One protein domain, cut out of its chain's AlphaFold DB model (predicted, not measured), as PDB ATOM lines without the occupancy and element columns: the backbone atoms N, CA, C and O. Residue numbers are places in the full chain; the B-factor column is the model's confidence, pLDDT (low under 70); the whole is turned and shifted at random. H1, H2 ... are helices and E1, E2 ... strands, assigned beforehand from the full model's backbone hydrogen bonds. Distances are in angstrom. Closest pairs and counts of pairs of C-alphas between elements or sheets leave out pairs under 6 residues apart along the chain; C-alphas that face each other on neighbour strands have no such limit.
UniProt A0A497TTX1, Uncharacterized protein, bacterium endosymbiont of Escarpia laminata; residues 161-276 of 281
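What this domain is: This is residues 161 to 276 of the 281 residues of an uncharacterized protein of bacterium endosymbiont of Escarpia laminata (UniProt A0A497TTX1). Look for two lobes joined end to end along the longest axis: a larger one built on a strongly twisted sheet of five strands, E4 E3 E2 E6 E5, and a smaller one with H3 over one face of the sheet E1 E7 E8. H2 covers the E4 side of the large sheet, while H1 sits between the lobes, on both sheets. You have 116 printed residues, with three named helices and eight named strands in the order E1 H1 E2 E3 E4 E5 H2 E6 H3 E7 E8, a mixed class. The large sheet is antiparallel, the small one mixed. The whole is compact, with a radius of gyration of the C-alphas of 14.5 A, yet elongated, spanning 46 by 29 by 23 A.

Where its parts are: Begin in the large sheet with E2, residues 180 to 184; E3, residues 189 to 195, runs 18.7 A, and E4, residues 198 to 204, runs 18.5 A. Its other strands are E5, residues 211 to 213, and E6, residues 239 to 243. Find H1 at residues 167 to 175, 12.4 A long, and H2 at residues 220 to 227. H3, residues 246 to 257, runs 16.5 A from C-alpha 246 at (208.774, 221.890, 170.834). E1, residues 161 to 164, begins at C-alpha 161 at (225.600, 225.946, 164.979); E7 is residues 262 to 266, and E8, residues 272 to 275, ends at C-alpha 275 at (222.598, 233.086, 158.645).

How they stand to each other: E2, E3 and E4 form a meander, each strand the antiparallel neighbour of the one before; look at N 190 and O 183, 2.8 A, and N 193 and O 200, 2.8 A. E6 is antiparallel to E2, with N 182 and O 241 at 2.8 A, and to E5, with N 213 and O 240 at 2.8 A. H1 and H2 make two layers with this sheet, helices on one face of it. H2 is 8.6 A over the sheet, slantwise to E4 at 50 degrees on the local plane; their closest C-alphas, Thr 199 and Ala 225, are 6.4 A apart. H1 only just stands up from the sheet, rising 42 degrees; its closest C-alpha pair with E3 is Gln 175 and Val 194, 5.4 A. In the small sheet, E1 is parallel to E7, N 163 and O 264 at 2.8 A, and the hairpin of E7 and E8 has N 265 and O 273 at 2.8 A. H3 makes two layers with it, 10.0 A over the sheet and along E7 at 17 degrees on the local plane; the closest C-alphas of H3 and E8, Ile 252 and Val 272, are 6.9 A apart. In H1, H2 and H3 every O i to N i+4 pair is within hydrogen-bond range.

The domain as a whole: The two farthest C-alphas, Pro 230 and Glu 258, are 46.0 A apart. The printed part has no cut. The link from H2 to E6, 11 residues, is long. Mean pLDDT of the printed part is 81.9; look for values under 70 at residues 230 to 236 and at residue 260.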
ATOM      1  N   GLU A 161     225.242 225.344 163.696       78.25
ATOM      2  CA  GLU A 161     225.600 225.946 164.979       78.25
ATOM      3  C   GLU A 161     224.405 226.743 165.506       78.25
ATOM      4  O   GLU A 161     223.828 227.560 164.787       78.25
ATOM      5  N   LEU A 162     224.032 226.528 166.768       81.94
ATOM      6  CA  LEU A 162     222.973 227.288 167.422       81.94
ATOM      7  C   LEU A 162     223.574 228.371 168.316       81.94
ATOM      8  O   LEU A 162     224.372 228.084 169.205       81.94
ATOM      9  N   ARG A 163     223.149 229.620 168.125       84.38
ATOM     10  CA  ARG A 163     223.550 230.757 168.959       84.38
ATOM     11  C   ARG A 163     222.355 231.615 169.337       84.38
ATOM     12  O   ARG A 163     221.330 231.651 168.663       84.38
ATOM     13  N   PHE A 164     222.513 232.361 170.420       85.00
ATOM     14  CA  PHE A 164     221.580 233.414 170.801       85.00
ATOM     15  C   PHE A 164     222.075 234.752 170.257       85.00
ATOM     16  O   PHE A 164     223.280 234.983 170.175       85.00
ATOM     17  N   SER A 165     221.154 235.649 169.904       85.06
ATOM     18  CA  SER A 165     221.514 236.960 169.344       85.06
ATOM     19  C   SER A 165     222.292 237.847 170.322       85.06
ATOM     20  O   SER A 165     222.988 238.767 169.903       85.06
ATOM     21  N   SER A 166     222.153 237.602 171.629       86.50
ATOM     22  CA  SER A 166     222.921 238.246 172.698       86.50
ATOM     23  C   SER A 166     222.702 237.547 174.042       86.50
ATOM     24  O   SER A 166     221.677 236.892 174.251       86.50
ATOM     25  N   ASP A 167     223.580 237.813 175.008       85.38
ATOM     26  CA  ASP A 167     223.416 237.422 176.417       85.38
ATOM     27  C   ASP A 167     222.077 237.904 176.992       85.38
ATOM     28  O   ASP A 167     221.386 237.199 177.732       85.38
ATOM     29  N   LYS A 168     221.672 239.120 176.605       85.81
ATOM     30  CA  LYS A 168     220.401 239.718 177.017       85.81
ATOM     31  C   LYS A 168     219.214 238.923 176.468       85.81
ATOM     32  O   LYS A 168     218.239 238.725 177.188       85.81
ATOM     33  N   ALA A 169     219.304 238.457 175.221       85.44
ATOM     34  CA  ALA A 169     218.277 237.625 174.599       85.44
ATOM     35  C   ALA A 169     218.126 236.284 175.326       85.44
ATOM     36  O   ALA A 169     217.004 235.929 175.683       85.44
ATOM     37  N   LEU A 170     219.234 235.599 175.638       85.31
ATOM     38  CA  LEU A 170     219.201 234.356 176.417       85.31
ATOM     39  C   LEU A 170     218.492 234.564 177.763       85.31
ATOM     40  O   LEU A 170     217.564 233.829 178.100       85.31
ATOM     41  N   LYS A 171     218.872 235.608 178.512       85.19
ATOM     42  CA  LYS A 171     218.252 235.921 179.809       85.19
ATOM     43  C   LYS A 171     216.750 236.171 179.697       85.19
ATOM     44  O   LYS A 171     215.991 235.648 180.511       85.19
ATOM     45  N   TYR A 172     216.313 236.929 178.691       86.31
ATOM     46  CA  TYR A 172     214.886 237.165 178.465       86.31
ATOM     47  C   TYR A 172     214.126 235.881 178.134       86.31
ATOM     48  O   TYR A 172     213.012 235.691 178.624       86.31
ATOM     49  N   LEU A 173     214.711 234.978 177.346       86.25
ATOM     50  CA  LEU A 173     214.083 233.701 177.007       86.25
ATOM     51  C   LEU A 173     213.955 232.776 178.225       86.25
ATOM     52  O   LEU A 173     212.916 232.137 178.393       86.25
ATOM     53  N   VAL A 174     214.965 232.743 179.101       87.81
ATOM     54  CA  VAL A 174     214.900 231.986 180.364       87.81
ATOM     55  C   VAL A 174     213.864 232.603 181.310       87.81
ATOM     56  O   VAL A 174     213.018 231.896 181.854       87.81
ATOM     57  N   GLN A 175     213.873 233.929 181.474       86.31
ATOM     58  CA  GLN A 175     212.935 234.639 182.351       86.31
ATOM     59  C   GLN A 175     211.480 234.504 181.881       86.31
ATOM     60  O   GLN A 175     210.577 234.318 182.695       86.31
ATOM     61  N   SER A 176     211.246 234.551 180.570       85.25
ATOM     62  CA  SER A 176     209.925 234.328 179.968       85.25
ATOM     63  C   SER A 176     209.517 232.851 179.919       85.25
ATOM     64  O   SER A 176     208.460 232.537 179.372       85.25
ATOM     65  N   LYS A 177     210.330 231.944 180.491       84.62
ATOM     66  CA  LYS A 177     210.129 230.484 180.505       84.62
ATOM     67  C   LYS A 177     209.992 229.871 179.108       84.62
ATOM     68  O   LYS A 177     209.445 228.780 178.962       84.62
ATOM     69  N   ARG A 178     210.482 230.569 178.080       83.75
ATOM     70  CA  ARG A 178     210.473 230.095 176.693       83.75
ATOM     71  C   ARG A 178     211.559 229.066 176.448       83.75
ATOM     72  O   ARG A 178     211.348 228.180 175.641       83.75
ATOM     73  N   ILE A 179     212.683 229.166 177.146       88.75
ATOM     74  CA  ILE A 179     213.740 228.150 177.154       88.75
ATOM     75  C   ILE A 179     214.116 227.838 178.600       88.75
ATOM     76  O   ILE A 179     213.836 228.627 179.507       88.75
ATOM     77  N   GLN A 180     214.780 226.709 178.812       90.00
ATOM     78  CA  GLN A 180     215.296 226.333 180.126       90.00
ATOM     79  C   GLN A 180     216.799 226.112 180.009       90.00
ATOM     80  O   GLN A 180     217.246 225.386 179.128       90.00
ATOM     81  N   LEU A 181     217.575 226.776 180.866       90.06
ATOM     82  CA  LEU A 181     219.027 226.636 180.903       90.06
ATOM     83  C   LEU A 181     219.423 225.753 182.084       90.06
ATOM     84  O   LEU A 181     218.939 225.950 183.200       90.06
ATOM     85  N   TYR A 182     220.328 224.820 181.827       89.50
ATOM     86  CA  TYR A 182     220.841 223.863 182.787       89.50
ATOM     87  C   TYR A 182     222.365 223.922 182.849       89.50
ATOM     88  O   TYR A 182     223.042 224.096 181.835       89.50
ATOM     89  N   ALA A 183     222.887 223.736 184.053       89.00
ATOM     90  CA  ALA A 183     224.264 223.362 184.314       89.00
ATOM     91  C   ALA A 183     224.264 221.876 184.693       89.00
ATOM     92  O   ALA A 183     223.639 221.483 185.679       89.00
ATOM     93  N   LEU A 184     224.915 221.046 183.888       86.62
ATOM     94  CA  LEU A 184     224.987 219.597 184.047       86.62
ATOM     95  C   LEU A 184     226.344 219.263 184.676       86.62
ATOM     96  O   LEU A 184     227.386 219.388 184.028       86.62
ATOM     97  N   GLY A 185     226.334 218.906 185.959       82.19
ATOM     98  CA  GLY A 185     227.488 218.323 186.643       82.19
ATOM     99  C   GLY A 185     227.484 216.798 186.545       82.19
ATOM    100  O   GLY A 185     226.500 216.198 186.116       82.19
ATOM    101  N   SER A 186     228.572 216.167 186.987       74.44
ATOM    102  CA  SER A 186     228.718 214.703 187.003       74.44
ATOM    103  C   SER A 186     227.663 213.996 187.861       74.44
ATOM    104  O   SER A 186     227.211 212.914 187.504       74.44
ATOM    105  N   GLU A 187     227.263 214.609 188.977       75.38
ATOM    106  CA  GLU A 187     226.339 214.000 189.948       75.38
ATOM    107  C   GLU A 187     225.009 214.747 190.071       75.38
ATOM    108  O   GLU A 187     223.980 214.164 190.407       75.38
ATOM    109  N   THR A 188     225.007 216.048 189.787       82.94
ATOM    110  CA  THR A 188     223.849 216.918 189.997       82.94
ATOM    111  C   THR A 188     223.622 217.824 188.801       82.94
ATOM    112  O   THR A 188     224.555 218.404 188.251       82.94
ATOM    113  N   THR A 189     222.355 217.985 188.420       87.69
ATOM    114  CA  THR A 189     221.937 218.965 187.416       87.69
ATOM    115  C   THR A 189     221.277 220.145 188.106       87.69
ATOM    116  O   THR A 189     220.407 219.979 188.962       87.69
ATOM    117  N   TRP A 190     221.664 221.350 187.706       89.06
ATOM    118  CA  TRP A 190     221.074 222.585 188.194       89.06
ATOM    119  C   TRP A 190     220.327 223.287 187.075       89.06
ATOM    120  O   TRP A 190     220.883 223.558 186.017       89.06
ATOM    121  N   LYS A 191     219.075 223.644 187.328       90.75
ATOM    122  CA  LYS A 191     218.280 224.486 186.439       90.75
ATOM    123  C   LYS A 191     218.388 225.936 186.866       90.75
ATOM    124  O   LYS A 191     218.199 226.255 188.043       90.75
ATOM    125  N   LEU A 192     218.639 226.809 185.899       88.88
ATOM    126  CA  LEU A 192     218.592 228.246 186.102       88.88
ATOM    127  C   LEU A 192     217.136 228.706 186.234       88.88
ATOM    128  O   LEU A 192     216.291 228.435 185.377       88.88
ATOM    129  N   ILE A 193     216.867 229.463 187.291       86.06
ATOM    130  CA  ILE A 193     215.607 230.153 187.538       86.06
ATOM    131  C   ILE A 193     215.923 231.631 187.737       86.06
ATOM    132  O   ILE A 193     216.761 232.004 188.556       86.06
ATOM    133  N   VAL A 194     215.240 232.484 186.975       82.62
ATOM    134  CA  VAL A 194     215.336 233.937 187.129       82.62
ATOM    135  C   VAL A 194     214.110 234.408 187.905       82.62
ATOM    136  O   VAL A 194     213.008 234.427 187.359       82.62
ATOM    137  N   ALA A 195     214.301 234.761 189.175       75.56
ATOM    138  CA  ALA A 195     213.259 235.276 190.067       75.56
ATOM    139  C   ALA A 195     213.662 236.673 190.556       75.56
ATOM    140  O   ALA A 195     214.801 236.877 190.968       75.56
ATOM    141  N   ASP A 196     212.762 237.654 190.444       70.06
ATOM    142  CA  ASP A 196     212.995 239.053 190.853       70.06
ATOM    143  C   ASP A 196     214.283 239.681 190.282       70.06
ATOM    144  O   ASP A 196     214.968 240.474 190.927       70.06
ATOM    145  N   GLY A 197     214.651 239.294 189.056       70.50
ATOM    146  CA  GLY A 197     215.872 239.758 188.388       70.50
ATOM    147  C   GLY A 197     217.173 239.138 188.913       70.50
ATOM    148  O   GLY A 197     218.243 239.485 188.411       70.50
ATOM    149  N   LYS A 198     217.100 238.206 189.870       80.25
ATOM    150  CA  LYS A 198     218.233 237.423 190.373       80.25
ATOM    151  C   LYS A 198     218.279 236.048 189.711       80.25
ATOM    152  O   LYS A 198     217.252 235.405 189.499       80.25
ATOM    153  N   THR A 199     219.487 235.601 189.394       82.75
ATOM    154  CA  THR A 199     219.780 234.265 188.875       82.75
ATOM    155  C   THR A 199     219.979 233.306 190.047       82.75
ATOM    156  O   THR A 199     220.880 233.482 190.861       82.75
ATOM    157  N   VAL A 200     219.114 232.301 190.155       85.50
ATOM    158  CA  VAL A 200     219.161 231.278 191.206       85.50
ATOM    159  C   VAL A 200     219.171 229.905 190.551       85.50
ATOM    160  O   VAL A 200     218.501 229.683 189.546       85.50
ATOM    161  N   PHE A 201     219.911 228.965 191.127       86.88
ATOM    162  CA  PHE A 201     219.979 227.591 190.644       86.88
ATOM    163  C   PHE A 201     219.216 226.653 191.571       86.88
ATOM    164  O   PHE A 201     219.352 226.735 192.788       86.88
ATOM    165  N   HIS A 202     218.422 225.755 190.989       87.38
ATOM    166  CA  HIS A 202     217.737 224.686 191.716       87.38
ATOM    167  C   HIS A 202     218.190 223.326 191.201       87.38
ATOM    168  O   HIS A 202     218.303 223.130 189.991       87.38
ATOM    169  N   VAL A 203     218.427 222.388 192.117       87.88
ATOM    170  CA  VAL A 203     218.752 221.001 191.765       87.88
ATOM    171  C   VAL A 203     217.522 220.351 191.132       87.88
ATOM    172  O   VAL A 203     216.412 220.468 191.648       87.88
ATOM    173  N   THR A 204     217.717 219.694 189.996       87.81
ATOM    174  CA  THR A 204     216.658 219.069 189.201       87.81
ATOM    175  C   THR A 204     217.173 217.768 188.580       87.81
ATOM    176  O   THR A 204     218.386 217.607 188.435       87.81
ATOM    177  N   PRO A 205     216.296 216.839 188.166       85.62
ATOM    178  CA  PRO A 205     216.693 215.733 187.302       85.62
ATOM    179  C   PRO A 205     217.251 216.225 185.961       85.62
ATOM    180  O   PRO A 205     216.824 217.268 185.457       85.62
ATOM    181  N   SER A 206     218.163 215.448 185.369       83.38
ATOM    182  CA  SER A 206     218.731 215.750 184.052       83.38
ATOM    183  C   SER A 206     217.643 215.771 182.967       83.38
ATOM    184  O   SER A 206     216.799 214.864 182.928       83.38
ATOM    185  N   PRO A 207     217.649 216.762 182.058       84.38
ATOM    186  CA  PRO A 207     216.730 216.803 180.930       84.38
ATOM    187  C   PRO A 207     216.978 215.628 179.977       84.38
ATOM    188  O   PRO A 207     218.109 215.193 179.770       84.38
ATOM    189  N   ARG A 208     215.903 215.125 179.353       83.12
ATOM    190  CA  ARG A 208     215.987 214.039 178.356       83.12
ATOM    191  C   ARG A 208     216.570 214.500 177.021       83.12
ATOM    192  O   ARG A 208     217.087 213.682 176.269       83.12
ATOM    193  N   ARG A 209     216.402 215.783 176.693       83.25
ATOM    194  CA  ARG A 209     216.876 216.409 175.456       83.25
ATOM    195  C   ARG A 209     217.343 217.820 175.770       83.25
ATOM    196  O   ARG A 209     216.590 218.602 176.342       83.25
ATOM    197  N   TYR A 210     218.566 218.130 175.381       86.69
ATOM    198  CA  TYR A 210     219.159 219.450 175.524       86.69
ATOM    199  C   TYR A 210     220.155 219.674 174.389       86.69
ATOM    200  O   TYR A 210     220.631 218.722 173.772       86.69
ATOM    201  N   HIS A 211     220.448 220.938 174.118       86.19
ATOM    202  CA  HIS A 211     221.512 221.347 173.215       86.19
ATOM    203  C   HIS A 211     222.672 221.880 174.039       86.19
ATOM    204  O   HIS A 211     222.472 222.745 174.895       86.19
ATOM    205  N   GLU A 212     223.864 221.350 173.796       86.06
ATOM    206  CA  GLU A 212     225.067 221.784 174.494       86.06
ATOM    207  C   GLU A 212     225.456 223.207 174.098       86.06
ATOM    208  O   GLU A 212     225.306 223.633 172.951       86.06
ATOM    209  N   MET A 213     225.949 223.949 175.079       83.31
ATOM    210  CA  MET A 213     226.440 225.307 174.942       83.31
ATOM    211  C   MET A 213     227.890 225.358 175.397       83.31
ATOM    212  O   MET A 213     228.266 224.772 176.415       83.31
ATOM    213  N   THR A 214     228.709 226.116 174.675       76.38
ATOM    214  CA  THR A 214     230.064 226.405 175.136       76.38
ATOM    215  C   THR A 214     230.007 227.396 176.305       76.38
ATOM    216  O   THR A 214     229.188 228.323 176.277       76.38
ATOM    217  N   PRO A 215     230.878 227.266 177.325       74.75
ATOM    218  CA  PRO A 215     230.887 228.168 178.480       74.75
ATOM    219  C   PRO A 215     231.036 229.652 178.111       74.75
ATOM    220  O   PRO A 215     230.537 230.516 178.822       74.75
ATOM    221  N   GLU A 216     231.682 229.946 176.981       75.19
ATOM    222  CA  GLU A 216     231.878 231.303 176.453       75.19
ATOM    223  C   GLU A 216     230.578 231.983 176.000       75.19
ATOM    224  O   GLU A 216     230.511 233.206 175.924       75.19
ATOM    225  N   THR A 217     229.539 231.198 175.701       77.31
ATOM    226  CA  THR A 217     228.220 231.703 175.281       77.31
ATOM    227  C   THR A 217     227.249 231.883 176.447       77.31
ATOM    228  O   THR A 217     226.119 232.339 176.255       77.31
ATOM    229  N   VAL A 218     227.673 231.522 177.660       82.44
ATOM    230  CA  VAL A 218     226.880 231.666 178.878       82.44
ATOM    231  C   VAL A 218     227.159 233.042 179.493       82.44
ATOM    232  O   VAL A 218     228.318 233.375 179.741       82.44
ATOM    233  N   PRO A 219     226.122 233.842 179.797       83.25
ATOM    234  CA  PRO A 219     226.289 235.158 180.400       83.25
ATOM    235  C   PRO A 219     227.106 235.114 181.699       83.25
ATOM    236  O   PRO A 219     226.916 234.246 182.555       83.25
ATOM    237  N   GLY A 220     228.003 236.088 181.872       82.19
ATOM    238  CA  GLY A 220     228.942 236.110 182.998       82.19
ATOM    239  C   GLY A 220     228.281 236.155 184.382       82.19
ATOM    240  O   GLY A 220     228.820 235.607 185.340       82.19
ATOM    241  N   ASP A 221     227.092 236.747 184.496       82.88
ATOM    242  CA  ASP A 221     226.298 236.782 185.731       82.88
ATOM    243  C   ASP A 221     225.709 235.412 186.098       82.88
ATOM    244  O   ASP A 221     225.611 235.072 187.279       82.88
ATOM    245  N   VAL A 222     225.368 234.597 185.099       84.88
ATOM    246  CA  VAL A 222     224.943 233.204 185.290       84.88
ATOM    247  C   VAL A 222     226.125 232.360 185.764       84.88
ATOM    248  O   VAL A 222     225.996 231.626 186.743       84.88
ATOM    249  N   LEU A 223     227.296 232.518 185.134       83.81
ATOM    250  CA  LEU A 223     228.531 231.853 185.564       83.81
ATOM    251  C   LEU A 223     228.924 232.254 186.993       83.81
ATOM    252  O   LEU A 223     229.345 231.409 187.782       83.81
ATOM    253  N   GLN A 224     228.769 233.530 187.349       84.06
ATOM    254  CA  GLN A 224     229.059 234.022 188.691       84.06
ATOM    255  C   GLN A 224     228.095 233.444 189.731       84.06
ATOM    256  O   GLN A 224     228.552 232.983 190.775       84.06
ATOM    257  N   ALA A 225     226.792 233.422 189.444       83.56
ATOM    258  CA  ALA A 225     225.796 232.815 190.327       83.56
ATOM    259  C   ALA A 225     226.033 231.308 190.507       83.56
ATOM    260  O   ALA A 225     225.853 230.782 191.602       83.56
ATOM    261  N   TYR A 226     226.500 230.623 189.460       82.94
ATOM    262  CA  TYR A 226     226.865 229.213 189.541       82.94
ATOM    263  C   TYR A 226     228.072 228.986 190.466       82.94
ATOM    264  O   TYR A 226     228.024 228.136 191.347       82.94
ATOM    265  N   ARG A 227     229.130 229.799 190.345       82.88
ATOM    266  CA  ARG A 227     230.329 229.722 191.208       82.88
ATOM    267  C   ARG A 227     230.063 230.014 192.688       82.88
ATOM    268  O   ARG A 227     230.916 229.733 193.519       82.88
ATOM    269  N   GLN A 228     228.928 230.629 193.015       80.38
ATOM    270  CA  GLN A 228     228.530 230.932 194.392       80.38
ATOM    271  C   GLN A 228     227.792 229.768 195.072       80.38
ATOM    272  O   GLN A 228     227.469 229.868 196.257       80.38
ATOM    273  N   LEU A 229     227.507 228.674 194.358       77.25
ATOM    274  CA  LEU A 229     226.855 227.504 194.938       77.25
ATOM    275  C   LEU A 229     227.813 226.773 195.898       77.25
ATOM    276  O   LEU A 229     228.926 226.433 195.510       77.25
ATOM    277  N   PRO A 230     227.381 226.434 197.127       66.44
ATOM    278  CA  PRO A 230     228.240 225.791 198.130       66.44
ATOM    279  C   PRO A 230     228.713 224.378 197.744       66.44
ATOM    280  O   PRO A 230     229.615 223.846 198.379       66.44
ATOM    281  N   VAL A 231     228.119 223.776 196.706       61.22
ATOM    282  CA  VAL A 231     228.411 222.416 196.216       61.22
ATOM    283  C   VAL A 231     229.429 222.418 195.061       61.22
ATOM    284  O   VAL A 231     229.815 221.355 194.588       61.22
ATOM    285  N   THR A 232     229.916 223.578 194.594       56.56
ATOM    286  CA  THR A 232     230.977 223.627 193.567       56.56
ATOM    287  C   THR A 232     232.348 223.330 194.178       56.56
ATOM    288  O   THR A 232     233.259 224.157 194.160       56.56
ATOM    289  N   THR A 233     232.502 222.148 194.763       44.34
ATOM    290  CA  THR A 233     233.797 221.589 195.132       44.34
ATOM    291  C   THR A 233     234.407 220.922 193.902       44.34
ATOM    292  O   THR A 233     233.876 219.945 193.386       44.34
ATOM    293  N   SER A 234     235.557 221.450 193.481       47.47
ATOM    294  CA  SER A 234     236.609 220.702 192.777       47.47
ATOM    295  C   SER A 234     236.431 220.448 191.277       47.47
ATOM    296  O   SER A 234     236.263 219.314 190.853       47.47
ATOM    297  N   GLY A 235     236.615 221.488 190.456       54.31
ATOM    298  CA  GLY A 235     237.302 221.370 189.154       54.31
ATOM    299  C   GLY A 235     236.691 220.476 188.064       54.31
ATOM    300  O   GLY A 235     237.286 220.364 186.994       54.31
ATOM    301  N   THR A 236     235.534 219.856 188.285       59.50
ATOM    302  CA  THR A 236     234.850 219.045 187.277       59.50
ATOM    303  C   THR A 236     234.229 219.956 186.219       59.50
ATOM    304  O   THR A 236     233.511 220.895 186.582       59.50
ATOM    305  N   PRO A 237     234.481 219.711 184.921       70.38
ATOM    306  CA  PRO A 237     233.902 220.511 183.853       70.38
ATOM    307  C   PRO A 237     232.380 220.360 183.861       70.38
ATOM    308  O   PRO A 237     231.844 219.257 183.910       70.38
ATOM    309  N   VAL A 238     231.690 221.496 183.833       81.62
ATOM    310  CA  VAL A 238     230.228 221.569 183.791       81.62
ATOM    311  C   VAL A 238     229.809 221.732 182.346       81.62
ATOM    312  O   VAL A 238     230.286 222.643 181.662       81.62
ATOM    313  N   VAL A 239     228.898 220.876 181.894       86.94
ATOM    314  CA  VAL A 239     228.301 220.997 180.564       86.94
ATOM    315  C   VAL A 239     227.097 221.922 180.668       86.94
ATOM    316  O   VAL A 239     226.217 221.738 181.509       86.94
ATOM    317  N   TRP A 240     227.053 222.951 179.828       87.50
ATOM    318  CA  TRP A 240     225.906 223.851 179.766       87.50
ATOM    319  C   TRP A 240     224.929 223.334 178.727       87.50
ATOM    320  O   TRP A 240     225.324 223.018 177.610       87.50
ATOM    321  N   GLY A 241     223.659 223.232 179.097       88.81
ATOM    322  CA  GLY A 241     222.619 222.697 178.230       88.81
ATOM    323  C   GLY A 241     221.416 223.619 178.182       88.81
ATOM    324  O   GLY A 241     220.945 224.078 179.221       88.81
ATOM    325  N   VAL A 242     220.880 223.863 176.989       90.50
ATOM    326  CA  VAL A 242     219.596 224.544 176.817       90.50
ATOM    327  C   VAL A 242     218.538 223.576 176.307       90.50
ATOM    328  O   VAL A 242     218.720 222.871 175.316       90.50
ATOM    329  N   GLU A 243     217.400 223.554 176.983       89.69
ATOM    330  CA  GLU A 243     216.210 222.857 176.522       89.69
ATOM    331  C   GLU A 243     215.325 223.845 175.764       89.69
ATOM    332  O   GLU A 243     214.847 224.852 176.305       89.69
ATOM    333  N   LEU A 244     215.141 223.551 174.480       87.62
ATOM    334  CA  LEU A 244     214.301 224.322 173.575       87.62
ATOM    335  C   LEU A 244     212.890 223.721 173.560       87.62
ATOM    336  O   LEU A 244     212.758 222.498 173.512       87.62
ATOM    337  N   PRO A 245     211.830 224.539 173.556       86.69
ATOM    338  CA  PRO A 245     210.457 224.055 173.519       86.69
ATOM    339  C   PRO A 245     210.125 223.489 172.132       86.69
ATOM    340  O   PRO A 245     210.705 223.899 171.125       86.69
ATOM    341  N   HIS A 246     209.142 222.591 172.068       84.44
ATOM    342  CA  HIS A 246     208.774 221.890 170.834       84.44
ATOM    343  C   HIS A 246     208.536 222.805 169.610       84.44
ATOM    344  O   HIS A 246     209.134 222.535 168.570       84.44
ATOM    345  N   PRO A 247     207.819 223.948 169.716       85.38
ATOM    346  CA  PRO A 247     207.606 224.836 168.566       85.38
ATOM    347  C   PRO A 247     208.904 225.424 167.996       85.38
ATOM    348  O   PRO A 247     209.006 225.724 166.807       85.38
ATOM    349  N   LEU A 248     209.915 225.613 168.851       84.19
ATOM    350  CA  LEU A 248     211.213 226.132 168.435       84.19
ATOM    351  C   LEU A 248     212.042 225.045 167.747       84.19
ATOM    352  O   LEU A 248     212.722 225.330 166.764       84.19
ATOM    353  N   GLN A 249     211.935 223.802 168.226       83.75
ATOM    354  CA  GLN A 249     212.578 222.639 167.616       83.75
ATOM    355  C   GLN A 249     212.043 222.372 166.206       83.75
ATOM    356  O   GLN A 249     212.839 222.199 165.292       83.75
ATOM    357  N   GLU A 250     210.722 222.405 166.003       85.94
ATOM    358  CA  GLU A 250     210.118 222.225 164.673       85.94
ATOM    359  C   GLU A 250     210.600 223.291 163.684       85.94
ATOM    360  O   GLU A 250     210.947 222.995 162.540       85.94
ATOM    361  N   LYS A 251     210.682 224.545 164.143       85.50
ATOM    362  CA  LYS A 251     211.179 225.653 163.325       85.50
ATOM    363  C   LYS A 251     212.652 225.475 162.960       85.50
ATOM    364  O   LYS A 251     213.017 225.716 161.813       85.50
ATOM    365  N   ILE A 252     213.479 225.040 163.910       85.00
ATOM    366  CA  ILE A 252     214.884 224.696 163.658       85.00
ATOM    367  C   ILE A 252     214.969 223.551 162.651       85.00
ATOM    368  O   ILE A 252     215.676 223.676 161.660       85.00
ATOM    369  N   GLN A 253     214.203 222.480 162.846       84.81
ATOM    370  CA  GLN A 253     214.230 221.309 161.977       84.81
ATOM    371  C   GLN A 253     213.812 221.644 160.543       84.81
ATOM    372  O   GLN A 253     214.432 221.162 159.601       84.81
ATOM    373  N   ARG A 254     212.825 222.526 160.363       85.62
ATOM    374  CA  ARG A 254     212.450 223.039 159.042       85.62
ATOM    375  C   ARG A 254     213.588 223.822 158.384       85.62
ATOM    376  O   ARG A 254     213.909 223.566 157.230       85.62
ATOM    377  N   LEU A 255     214.246 224.718 159.122       83.81
ATOM    378  CA  LEU A 255     215.416 225.450 158.615       83.81
ATOM    379  C   LEU A 255     216.586 224.508 158.287       83.81
ATOM    380  O   LEU A 255     217.337 224.769 157.349       83.81
ATOM    381  N   MET A 256     216.714 223.404 159.025       82.81
ATOM    382  CA  MET A 256     217.703 222.358 158.764       82.81
ATOM    383  C   MET A 256     217.371 221.481 157.553       82.81
ATOM    384  O   MET A 256     218.267 220.874 156.987       82.81
ATOM    385  N   GLN A 257     216.104 221.385 157.148       83.25
ATOM    386  CA  GLN A 257     215.710 220.705 155.907       83.25
ATOM    387  C   GLN A 257     215.932 221.599 154.683       83.25
ATOM    388  O   GLN A 257     216.221 221.110 153.595       83.25
ATOM    389  N   GLU A 258     215.793 222.911 154.863       82.12
ATOM    390  CA  GLU A 258     215.933 223.914 153.805       82.12
ATOM    391  C   GLU A 258     217.403 224.263 153.496       82.12
ATOM    392  O   GLU A 258     217.688 224.980 152.536       82.12
ATOM    393  N   SER A 259     218.363 223.811 154.305       78.69
ATOM    394  CA  SER A 259     219.789 224.115 154.136       78.69
ATOM    395  C   SER A 259     220.662 222.970 154.638       78.69
ATOM    396  O   SER A 259     220.250 222.204 155.493       78.69
ATOM    397  N   SER A 260     221.886 222.855 154.130       69.31
ATOM    398  CA  SER A 260     222.815 221.791 154.546       69.31
ATOM    399  C   SER A 260     223.738 222.210 155.696       69.31
ATOM    400  O   SER A 260     224.513 221.402 156.187       69.31
ATOM    401  N   GLY A 261     223.685 223.475 156.119       75.31
ATOM    402  CA  GLY A 261     224.495 224.005 157.213       75.31
ATOM    403  C   GLY A 261     224.357 225.518 157.358       75.31
ATOM    404  O   GLY A 261     223.842 226.205 156.469       75.31
ATOM    405  N   GLY A 262     224.813 226.046 158.492       79.81
ATOM    406  CA  GLY A 262     224.798 227.482 158.770       79.81
ATOM    407  C   GLY A 262     224.576 227.821 160.239       79.81
ATOM    408  O   GLY A 262     224.480 226.947 161.100       79.81
ATOM    409  N   LEU A 263     224.501 229.121 160.518       81.69
ATOM    410  CA  LEU A 263     224.353 229.645 161.867       81.69
ATOM    411  C   LEU A 263     222.880 229.927 162.170       81.69
ATOM    412  O   LEU A 263     222.265 230.795 161.552       81.69
ATOM    413  N   LEU A 264     222.307 229.207 163.126       84.38
ATOM    414  CA  LEU A 264     220.955 229.434 163.623       84.38
ATOM    415  C   LEU A 264     221.009 230.410 164.796       84.38
ATOM    416  O   LEU A 264     221.569 230.103 165.845       84.38
ATOM    417  N   ILE A 265     220.400 231.581 164.635       86.31
ATOM    418  CA  ILE A 265     220.369 232.627 165.657       86.31
ATOM    419  C   ILE A 265     218.965 232.723 166.249       86.31
ATOM    420  O   ILE A 265     218.009 232.998 165.522       86.31
ATOM    421  N   ILE A 266     218.848 232.538 167.567       85.62
ATOM    422  CA  ILE A 266     217.614 232.747 168.335       85.62
ATOM    423  C   ILE A 266     217.603 234.172 168.911       85.62
ATOM    424  O   ILE A 266     218.508 234.559 169.655       85.62
ATOM    425  N   ASP A 267     216.576 234.961 168.588       86.81
ATOM    426  CA  ASP A 267     216.389 236.315 169.124       86.81
ATOM    427  C   ASP A 267     215.709 236.343 170.514       86.81
ATOM    428  O   ASP A 267     215.275 235.323 171.045       86.81
ATOM    429  N   ALA A 268     215.577 237.532 171.117       85.25
ATOM    430  CA  ALA A 268     214.956 237.700 172.439       85.25
ATOM    431  C   ALA A 268     213.447 237.370 172.480       85.25
ATOM    432  O   ALA A 268     212.879 237.245 173.565       85.25
ATOM    433  N   LEU A 269     212.796 237.256 171.319       82.44
ATOM    434  CA  LEU A 269     211.385 236.891 171.172       82.44
ATOM    435  C   LEU A 269     211.212 235.378 170.939       82.44
ATOM    436  O   LEU A 269     210.107 234.846 171.081       82.44
ATOM    437  N   GLY A 270     212.303 234.671 170.641       79.69
ATOM    438  CA  GLY A 270     212.321 233.247 170.326       79.69
ATOM    439  C   GLY A 270     212.137 232.964 168.837       79.69
ATOM    440  O   GLY A 270     211.721 231.866 168.478       79.69
ATOM    441  N   HIS A 271     212.406 233.922 167.949       84.81
ATOM    442  CA  HIS A 271     212.488 233.638 166.520       84.81
ATOM    443  C   HIS A 271     213.871 233.121 166.153       84.81
ATOM    444  O   HIS A 271     214.885 233.640 166.609       84.81
ATOM    445  N   VAL A 272     213.884 232.123 165.273       84.69
ATOM    446  CA  VAL A 272     215.101 231.548 164.705       84.69
ATOM    447  C   VAL A 272     215.313 232.107 163.311       84.69
ATOM    448  O   VAL A 272     214.382 232.093 162.498       84.69
ATOM    449  N   LYS A 273     216.530 232.573 163.045       86.31
ATOM    450  CA  LYS A 273     216.994 232.993 161.725       86.31
ATOM    451  C   LYS A 273     218.217 232.171 161.339       86.31
ATOM    452  O   LYS A 273     219.108 231.994 162.161       86.31
ATOM    453  N   LEU A 274     218.259 231.708 160.093       83.19
ATOM    454  CA  LEU A 274     219.453 231.107 159.511       83.19
ATOM    455  C   LEU A 274     220.313 232.201 158.871       83.19
ATOM    456  O   LEU A 274     219.841 232.965 158.025       83.19
ATOM    457  N   GLU A 275     221.572 232.269 159.270       80.88
ATOM    458  CA  GLU A 275     222.598 233.086 158.645       80.88
ATOM    459  C   GLU A 275     223.579 232.150 157.935       80.88
ATOM    460  O   GLU A 275     224.181 231.264 158.548       80.88
ATOM    461  N   ARG A 276     223.702 232.296 156.609       71.56
ATOM    462  CA  ARG A 276     224.714 231.542 155.866       71.56
ATOM    463  C   ARG A 276     226.080 232.048 156.300       71.56
ATOM    464  O   ARG A 276     226.297 233.258 156.318       71.56
TER     465      ARG A 276